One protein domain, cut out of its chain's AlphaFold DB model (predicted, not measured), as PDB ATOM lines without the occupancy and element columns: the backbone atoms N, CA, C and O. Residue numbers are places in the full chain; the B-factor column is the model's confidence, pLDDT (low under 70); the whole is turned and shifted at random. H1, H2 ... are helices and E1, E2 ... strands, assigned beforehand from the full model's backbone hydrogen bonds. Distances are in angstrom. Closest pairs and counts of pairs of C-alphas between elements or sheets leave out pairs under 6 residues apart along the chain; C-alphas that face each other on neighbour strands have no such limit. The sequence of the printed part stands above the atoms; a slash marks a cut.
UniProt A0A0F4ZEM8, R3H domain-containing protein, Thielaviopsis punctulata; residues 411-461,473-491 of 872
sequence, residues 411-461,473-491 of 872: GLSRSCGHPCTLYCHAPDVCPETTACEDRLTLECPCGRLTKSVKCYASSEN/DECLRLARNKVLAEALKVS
ATOM      1  N   GLY A 411     119.749 131.420  98.276       74.50
ATOM      2  CA  GLY A 411     120.855 131.274  97.322       74.50
ATOM      3  C   GLY A 411     122.097 132.146  97.564       74.50
ATOM      4  O   GLY A 411     123.131 131.863  96.962       74.50
ATOM      5  N   LEU A 412     122.047 133.151  98.449       76.44
ATOM      6  CA  LEU A 412     123.211 133.962  98.831       76.44
ATOM      7  C   LEU A 412     124.338 133.082  99.397       76.44
ATOM      8  O   LEU A 412     124.088 132.131 100.136       76.44
ATOM      9  N   SER A 413     125.588 133.403  99.062       76.25
ATOM     10  CA  SER A 413     126.764 132.666  99.532       76.25
ATOM     11  C   SER A 413     127.025 132.906 101.021       76.25
ATOM     12  O   SER A 413     127.232 134.048 101.437       76.25
ATOM     13  N   ARG A 414     127.093 131.822 101.792       74.75
ATOM     14  CA  ARG A 414     127.590 131.792 103.174       74.75
ATOM     15  C   ARG A 414     129.096 132.090 103.229       74.75
ATOM     16  O   ARG A 414     129.793 131.954 102.224       74.75
ATOM     17  N   SER A 415     129.624 132.400 104.412       72.44
ATOM     18  CA  SER A 415     131.058 132.621 104.679       72.44
ATOM     19  C   SER A 415     131.964 131.464 104.233       72.44
ATOM     20  O   SER A 415     133.111 131.681 103.850       72.44
ATOM     21  N   CYS A 416     131.436 130.237 104.207       73.69
ATOM     22  CA  CYS A 416     132.112 129.040 103.706       73.69
ATOM     23  C   CYS A 416     132.056 128.853 102.173       73.69
ATOM     24  O   CYS A 416     132.466 127.804 101.676       73.69
ATOM     25  N   GLY A 417     131.507 129.817 101.426       72.75
ATOM     26  CA  GLY A 417     131.383 129.806  99.963       72.75
ATOM     27  C   GLY A 417     130.185 129.029  99.397       72.75
ATOM     28  O   GLY A 417     129.908 129.139  98.204       72.75
ATOM     29  N   HIS A 418     129.450 128.274 100.219       77.06
ATOM     30  CA  HIS A 418     128.281 127.500  99.781       77.06
ATOM     31  C   HIS A 418     126.996 128.357  99.748       77.06
ATOM     32  O   HIS A 418     126.841 129.252 100.585       77.06
ATOM     33  N   PRO A 419     126.062 128.118  98.806       80.81
ATOM     34  CA  PRO A 419     124.820 128.883  98.695       80.81
ATOM     35  C   PRO A 419     123.823 128.531  99.808       80.81
ATOM     36  O   PRO A 419     123.663 127.373 100.184       80.81
ATOM     37  N   CYS A 420     123.095 129.528 100.309       77.94
ATOM     38  CA  CYS A 420     122.085 129.339 101.343       77.94
ATOM     39  C   CYS A 420     120.852 128.596 100.796       77.94
ATOM     40  O   CYS A 420     120.091 129.127  99.983       77.94
ATOM     41  N   THR A 421     120.647 127.363 101.262       76.31
ATOM     42  CA  THR A 421     119.546 126.470 100.861       76.31
ATOM     43  C   THR A 421     118.222 126.741 101.581       76.31
ATOM     44  O   THR A 421     117.202 126.165 101.209       76.31
ATOM     45  N   LEU A 422     118.215 127.624 102.584       75.75
ATOM     46  CA  LEU A 422     117.009 128.039 103.301       75.75
ATOM     47  C   LEU A 422     116.068 128.858 102.399       75.75
ATOM     48  O   LEU A 422     116.506 129.517 101.451       75.75
ATOM     49  N   TYR A 423     114.778 128.861 102.742       80.50
ATOM     50  CA  TYR A 423     113.773 129.766 102.172       80.50
ATOM     51  C   TYR A 423     114.147 131.245 102.371       80.50
ATOM     52  O   TYR A 423     115.052 131.578 103.146       80.50
ATOM     53  N   CYS A 424     113.468 132.148 101.657       80.81
ATOM     54  CA  CYS A 424     113.730 133.579 101.747       80.81
ATOM     55  C   CYS A 424     113.440 134.109 103.162       80.81
ATOM     56  O   CYS A 424     112.293 134.158 103.595       80.81
ATOM     57  N   HIS A 425     114.499 134.530 103.852       75.44
ATOM     58  CA  HIS A 425     114.488 135.086 105.210       75.44
ATOM     59  C   HIS A 425     114.824 136.587 105.215       75.44
ATOM     60  O   HIS A 425     115.229 137.131 106.235       75.44
ATOM     61  N   ALA A 426     114.671 137.270 104.073       72.19
ATOM     62  CA  ALA A 426     114.802 138.723 104.011       72.19
ATOM     63  C   ALA A 426     113.743 139.379 104.930       72.19
ATOM     64  O   ALA A 426     112.583 138.962 104.887       72.19
ATOM     65  N   PRO A 427     114.099 140.398 105.735       67.69
ATOM     66  CA  PRO A 427     115.293 141.244 105.621       67.69
ATOM     67  C   PRO A 427     116.556 140.741 106.347       67.69
ATOM     68  O   PRO A 427     117.584 141.413 106.266       67.69
ATOM     69  N   ASP A 428     116.504 139.611 107.051       70.50
ATOM     70  CA  ASP A 428     117.604 139.140 107.895       70.50
ATOM     71  C   ASP A 428     118.772 138.526 107.097       70.50
ATOM     72  O   ASP A 428     118.649 138.117 105.939       70.50
ATOM     73  N   VAL A 429     119.940 138.453 107.742       72.25
ATOM     74  CA  VAL A 429     121.157 137.832 107.193       72.25
ATOM     75  C   VAL A 429     121.099 136.310 107.368       72.25
ATOM     76  O   VAL A 429     120.561 135.814 108.357       72.25
ATOM     77  N   CYS A 430     121.689 135.555 106.433       75.19
ATOM     78  CA  CYS A 430     121.732 134.090 106.480       75.19
ATOM     79  C   CYS A 430     122.237 133.557 107.841       75.19
ATOM     80  O   CYS A 430     123.370 133.863 108.222       75.19
ATOM     81  N   PRO A 431     121.456 132.729 108.567       70.88
ATOM     82  CA  PRO A 431     121.822 132.267 109.907       70.88
ATOM     83  C   PRO A 431     122.939 131.212 109.866       70.88
ATOM     84  O   PRO A 431     122.709 130.012 109.688       70.88
ATOM     85  N   GLU A 432     124.180 131.662 110.063       67.88
ATOM     86  CA  GLU A 432     125.382 130.822 109.952       67.88
ATOM     87  C   GLU A 432     125.656 129.902 111.156       67.88
ATOM     88  O   GLU A 432     126.620 129.132 111.144       67.88
ATOM     89  N   THR A 433     124.788 129.948 112.169       64.94
ATOM     90  CA  THR A 433     124.821 129.099 113.372       64.94
ATOM     91  C   THR A 433     124.608 127.616 113.060       64.94
ATOM     92  O   THR A 433     125.094 126.750 113.784       64.94
ATOM     93  N   THR A 434     123.914 127.298 111.963       67.50
ATOM     94  CA  THR A 434     123.753 125.920 111.479       67.50
ATOM     95  C   THR A 434     124.995 125.479 110.702       67.50
ATOM     96  O   THR A 434     125.349 126.090 109.691       67.50
ATOM     97  N   ALA A 435     125.673 124.419 111.149       73.44
ATOM     98  CA  ALA A 435     126.879 123.919 110.484       73.44
ATOM     99  C   ALA A 435     126.594 123.499 109.028       73.44
ATOM    100  O   ALA A 435     125.585 122.864 108.730       73.44
ATOM    101  N   CYS A 436     127.493 123.859 108.112       76.31
ATOM    102  CA  CYS A 436     127.316 123.645 106.678       76.31
ATOM    103  C   CYS A 436     127.345 122.146 106.303       76.31
ATOM    104  O   CYS A 436     128.400 121.508 106.329       76.31
ATOM    105  N   GLU A 437     126.191 121.592 105.920       75.56
ATOM    106  CA  GLU A 437     126.011 120.183 105.520       75.56
ATOM    107  C   GLU A 437     126.601 119.849 104.132       75.56
ATOM    108  O   GLU A 437     126.818 118.672 103.830       75.56
ATOM    109  N   ASP A 438     126.851 120.860 103.291       71.94
ATOM    110  CA  ASP A 438     127.305 120.699 101.904       71.94
ATOM    111  C   ASP A 438     128.624 119.927 101.772       71.94
ATOM    112  O   ASP A 438     129.485 119.939 102.655       71.94
ATOM    113  N   ARG A 439     128.788 119.218 100.650       79.75
ATOM    114  CA  ARG A 439     129.907 118.293 100.426       79.75
ATOM    115  C   ARG A 439     131.047 118.952  99.655       79.75
ATOM    116  O   ARG A 439     130.958 119.119  98.444       79.75
ATOM    117  N   LEU A 440     132.154 119.198 100.348       80.06
ATOM    118  CA  LEU A 440     133.434 119.557  99.746       80.06
ATOM    119  C   LEU A 440     134.120 118.294  99.196       80.06
ATOM    120  O   LEU A 440     134.191 117.274  99.885       80.06
ATOM    121  N   THR A 441     134.669 118.348  97.986       80.38
ATOM    122  CA  THR A 441     135.564 117.305  97.461       80.38
ATOM    123  C   THR A 441     137.007 117.604  97.849       80.38
ATOM    124  O   THR A 441     137.592 118.574  97.376       80.38
ATOM    125  N   LEU A 442     137.595 116.759  98.698       81.38
ATOM    126  CA  LEU A 442     139.045 116.716  98.880       81.38
ATOM    127  C   LEU A 442     139.656 115.893  97.747       81.38
ATOM    128  O   LEU A 442     139.128 114.831  97.413       81.38
ATOM    129  N   GLU A 443     140.774 116.353  97.192       80.69
ATOM    130  CA  GLU A 443     141.490 115.685  96.104       80.69
ATOM    131  C   GLU A 443     142.931 115.364  96.516       80.69
ATOM    132  O   GLU A 443     143.549 116.073  97.312       80.69
ATOM    133  N   CYS A 444     143.476 114.280  95.971       82.88
ATOM    134  CA  CYS A 444     144.897 113.958  96.080       82.88
ATOM    135  C   CYS A 444     145.744 114.937  95.248       82.88
ATOM    136  O   CYS A 444     145.269 115.371  94.199       82.88
ATOM    137  N   PRO A 445     147.029 115.175  95.571       78.00
ATOM    138  CA  PRO A 445     147.946 115.943  94.714       78.00
ATOM    139  C   PRO A 445     148.074 115.472  93.247       78.00
ATOM    140  O   PRO A 445     148.615 116.196  92.418       78.00
ATOM    141  N   CYS A 446     147.588 114.272  92.904       76.62
ATOM    142  CA  CYS A 446     147.510 113.754  91.531       76.62
ATOM    143  C   CYS A 446     146.118 113.872  90.866       76.62
ATOM    144  O   CYS A 446     145.942 113.379  89.753       76.62
ATOM    145  N   GLY A 447     145.108 114.411  91.559       77.69
ATOM    146  CA  GLY A 447     143.707 114.513  91.118       77.69
ATOM    147  C   GLY A 447     142.918 113.193  91.036       77.69
ATOM    148  O   GLY A 447     141.711 113.220  90.816       77.69
ATOM    149  N   ARG A 448     143.551 112.018  91.196       79.31
ATOM    150  CA  ARG A 448     142.899 110.715  90.922       79.31
ATOM    151  C   ARG A 448     142.028 110.174  92.060       79.31
ATOM    152  O   ARG A 448     141.044 109.489  91.794       79.31
ATOM    153  N   LEU A 449     142.417 110.402  93.315       76.88
ATOM    154  CA  LEU A 449     141.606 110.043  94.481       76.88
ATOM    155  C   LEU A 449     140.845 111.286  94.930       76.88
ATOM    156  O   LEU A 449     141.469 112.286  95.285       76.88
ATOM    157  N   THR A 450     139.516 111.204  94.933       81.25
ATOM    158  CA  THR A 450     138.637 112.254  95.451       81.25
ATOM    159  C   THR A 450     137.749 111.687  96.558       81.25
ATOM    160  O   THR A 450     137.263 110.557  96.478       81.25
ATOM    161  N   LYS A 451     137.562 112.451  97.637       80.31
ATOM    162  CA  LYS A 451     136.759 112.056  98.803       80.31
ATOM    163  C   LYS A 451     135.831 113.204  99.172       80.31
ATOM    164  O   LYS A 451     136.290 114.280  99.545       80.31
ATOM    165  N   SER A 452     134.523 112.972  99.077       82.00
ATOM    166  CA  SER A 452     133.540 113.954  99.544       82.00
ATOM    167  C   SER A 452     133.465 113.952 101.074       82.00
ATOM    168  O   SER A 452     133.300 112.900 101.693       82.00
ATOM    169  N   VAL A 453     133.607 115.128 101.679       81.44
ATOM    170  CA  VAL A 453     133.552 115.365 103.127       81.44
ATOM    171  C   VAL A 453     132.583 116.524 103.372       81.44
ATOM    172  O   VAL A 453     132.586 117.501 102.624       81.44
ATOM    173  N   LYS A 454     131.722 116.421 104.392       82.69
ATOM    174  CA  LYS A 454     130.831 117.528 104.778       82.69
ATOM    175  C   LYS A 454     131.659 118.755 105.179       82.69
ATOM    176  O   LYS A 454     132.708 118.616 105.809       82.69
ATOM    177  N   CYS A 455     131.203 119.945 104.804       78.31
ATOM    178  CA  CYS A 455     131.935 121.188 105.010       78.31
ATOM    179  C   CYS A 455     132.132 121.483 106.504       78.31
ATOM    180  O   CYS A 455     133.249 121.823 106.900       78.31
ATOM    181  N   TYR A 456     131.060 121.339 107.294       76.69
ATOM    182  CA  TYR A 456     130.951 121.592 108.738       76.69
ATOM    183  C   TYR A 456     131.429 122.974 109.222       76.69
ATOM    184  O   TYR A 456     131.540 123.196 110.425       76.69
ATOM    185  N   ALA A 457     131.657 123.924 108.315       73.25
ATOM    186  CA  ALA A 457     131.932 125.303 108.686       73.25
ATOM    187  C   ALA A 457     130.695 125.961 109.324       73.25
ATOM    188  O   ALA A 457     129.562 125.742 108.879       73.25
ATOM    189  N   SER A 458     130.930 126.780 110.345       71.69
ATOM    190  CA  SER A 458     129.939 127.608 111.042       71.69
ATOM    191  C   SER A 458     130.535 128.990 111.331       71.69
ATOM    192  O   SER A 458     131.733 129.201 111.131       71.69
ATOM    193  N   SER A 459     129.729 129.914 111.859       67.44
ATOM    194  CA  SER A 459     130.205 131.224 112.335       67.44
ATOM    195  C   SER A 459     131.332 131.147 113.379       67.44
ATOM    196  O   SER A 459     132.124 132.077 113.490       67.44
ATOM    197  N   GLU A 460     131.416 130.051 114.139       65.88
ATOM    198  CA  GLU A 460     132.430 129.837 115.185       65.88
ATOM    199  C   GLU A 460     133.676 129.102 114.669       65.88
ATOM    200  O   GLU A 460     134.766 129.257 115.218       65.88
ATOM    201  N   ASN A 461     133.540 128.319 113.594       67.38
ATOM    202  CA  ASN A 461     134.653 127.642 112.935       67.38
ATOM    203  C   ASN A 461     134.526 127.764 111.405       67.38
ATOM    204  O   ASN A 461     134.014 126.847 110.752       67.38
ATOM    205  N   ASP A 473     149.783 103.617  95.732       83.69
ATOM    206  CA  ASP A 473     150.806 103.050  94.844       83.69
ATOM    207  C   ASP A 473     150.402 103.098  93.366       83.69
ATOM    208  O   ASP A 473     151.240 103.310  92.488       83.69
ATOM    209  N   GLU A 474     149.108 102.969  93.073       79.31
ATOM    210  CA  GLU A 474     148.569 103.043  91.718       79.31
ATOM    211  C   GLU A 474     148.567 104.493  91.189       79.31
ATOM    212  O   GLU A 474     148.762 104.720  89.997       79.31
ATOM    213  N   CYS A 475     148.428 105.508  92.050       81.88
ATOM    214  CA  CYS A 475     148.623 106.915  91.695       81.88
ATOM    215  C   CYS A 475     150.092 107.176  91.356       81.88
ATOM    216  O   CYS A 475     150.384 107.810  90.341       81.88
ATOM    217  N   LEU A 476     151.014 106.654  92.172       81.81
ATOM    218  CA  LEU A 476     152.456 106.748  91.930       81.81
ATOM    219  C   LEU A 476     152.856 106.008  90.643       81.81
ATOM    220  O   LEU A 476     153.682 106.508  89.874       81.81
ATOM    221  N   ARG A 477     152.238 104.854  90.360       81.38
ATOM    222  CA  ARG A 477     152.433 104.086  89.122       81.38
ATOM    223  C   ARG A 477     151.900 104.832  87.900       81.38
ATOM    224  O   ARG A 477     152.612 104.935  86.905       81.38
ATOM    225  N   LEU A 478     150.692 105.395  87.966       77.00
ATOM    226  CA  LEU A 478     150.106 106.166  86.864       77.00
ATOM    227  C   LEU A 478     150.867 107.469  86.592       77.00
ATOM    228  O   LEU A 478     151.099 107.785  85.428       77.00
ATOM    229  N   ALA A 479     151.334 108.181  87.623       79.50
ATOM    230  CA  ALA A 479     152.191 109.356  87.452       79.50
ATOM    231  C   ALA A 479     153.504 108.995  86.731       79.50
ATOM    232  O   ALA A 479     153.877 109.639  85.749       79.50
ATOM    233  N   ARG A 480     154.163 107.905  87.153       81.19
ATOM    234  CA  ARG A 480     155.387 107.383  86.520       81.19
ATOM    235  C   ARG A 480     155.147 106.957  85.066       81.19
ATOM    236  O   ARG A 480     155.938 107.295  84.190       81.19
ATOM    237  N   ASN A 481     154.029 106.279  84.798       73.25
ATOM    238  CA  ASN A 481     153.627 105.874  83.449       73.25
ATOM    239  C   ASN A 481     153.301 107.072  82.546       73.25
ATOM    240  O   ASN A 481     153.627 107.030  81.365       73.25
ATOM    241  N   LYS A 482     152.691 108.141  83.080       77.56
ATOM    242  CA  LYS A 482     152.393 109.364  82.323       77.56
ATOM    243  C   LYS A 482     153.677 110.071  81.884       77.56
ATOM    244  O   LYS A 482     153.828 110.340  80.699       77.56
ATOM    245  N   VAL A 483     154.631 110.262  82.800       81.50
ATOM    246  CA  VAL A 483     155.954 110.833  82.480       81.50
ATOM    247  C   VAL A 483     156.683 109.993  81.420       81.50
ATOM    248  O   VAL A 483     157.254 110.543  80.481       81.50
ATOM    249  N   LEU A 484     156.616 108.659  81.513       76.44
ATOM    250  CA  LEU A 484     157.166 107.759  80.493       76.44
ATOM    251  C   LEU A 484     156.445 107.885  79.138       76.44
ATOM    252  O   LEU A 484     157.107 107.927  78.104       76.44
ATOM    253  N   ALA A 485     155.113 107.969  79.114       68.94
ATOM    254  CA  ALA A 485     154.333 108.093  77.880       68.94
ATOM    255  C   ALA A 485     154.564 109.437  77.165       68.94
ATOM    256  O   ALA A 485     154.694 109.463  75.940       68.94
ATOM    257  N   GLU A 486     154.676 110.530  77.927       76.56
ATOM    258  CA  GLU A 486     155.022 111.866  77.429       76.56
ATOM    259  C   GLU A 486     156.448 111.890  76.853       76.56
ATOM    260  O   GLU A 486     156.648 112.351  75.727       76.56
ATOM    261  N   ALA A 487     157.425 111.302  77.557       74.38
ATOM    262  CA  ALA A 487     158.800 111.170  77.070       74.38
ATOM    263  C   ALA A 487     158.914 110.303  75.797       74.38
ATOM    264  O   ALA A 487     159.701 110.613  74.902       74.38
ATOM    265  N   LEU A 488     158.109 109.239  75.692       71.56
ATOM    266  CA  LEU A 488     158.096 108.306  74.557       71.56
ATOM    267  C   LEU A 488     157.166 108.731  73.404       71.56
ATOM    268  O   LEU A 488     157.118 108.043  72.384       71.56
ATOM    269  N   LYS A 489     156.432 109.848  73.535       63.81
ATOM    270  CA  LYS A 489     155.472 110.374  72.537       63.81
ATOM    271  C   LYS A 489     154.421 109.350  72.075       63.81
ATOM    272  O   LYS A 489     153.974 109.380  70.926       63.81
ATOM    273  N   VAL A 490     154.009 108.440  72.960       59.41
ATOM    274  CA  VAL A 490     153.023 107.397  72.638       59.41
ATOM    275  C   VAL A 490     151.632 108.025  72.569       59.41
ATOM    276  O   VAL A 490     151.030 108.348  73.588       59.41
ATOM    277  N   SER A 491     151.109 108.210  71.356       47.31
ATOM    278  CA  SER A 491     149.792 108.814  71.151       47.31
ATOM    279  C   SER A 491     148.672 107.918  71.683       47.31
ATOM    280  O   SER A 491     148.576 106.757  71.284       47.31
TER     281      SER A 491
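This is residues 411 to 461 and 473 to 491 of the 872 residues of the protein "R3H domain-containing protein" of Thielaviopsis punctulata (UniProt A0A0F4ZEM8). Little regular structure is present: a looped stretch, residues 411 to 438, makes one end of a rod, the slender hairpin E1 and E2 lies in the middle, and helix H1 makes the other end. Residues 483 to 489 stick out. The 70 printed residues run E1, E2, H1, with an antiparallel sheet E1 - E2; the class is mixed, with 25 residues in named elements. The whole is extended, radius of gyration of the C-alphas 20.2 A, spans 62 by 23 by 15 A.

E1, residues 439 to 443, begins at C-alpha 439 (129.907, 118.293, 100.426) and is 12.6 A long. E2, residues 450 to 454, is 13.3 A. H1, residues 473 to 487, is 21.1 A and ends at C-alpha 487 (158.800, 111.170, 77.070).

E1 and E2 form a hairpin at 148 degrees; N 440 and O 453 are within hydrogen-bond range, 2.9 A. In H1 every O i to N i+4 pair is within range. E1 and H1 are apart.

Residues 462 to 472 are not printed; C-alphas 461 and 473 are 34.5 A apart. The E1 to E2 link is short. Mean pLDDT of the printed part is 75.3; 11 residues are under 70, among them 489 to 491.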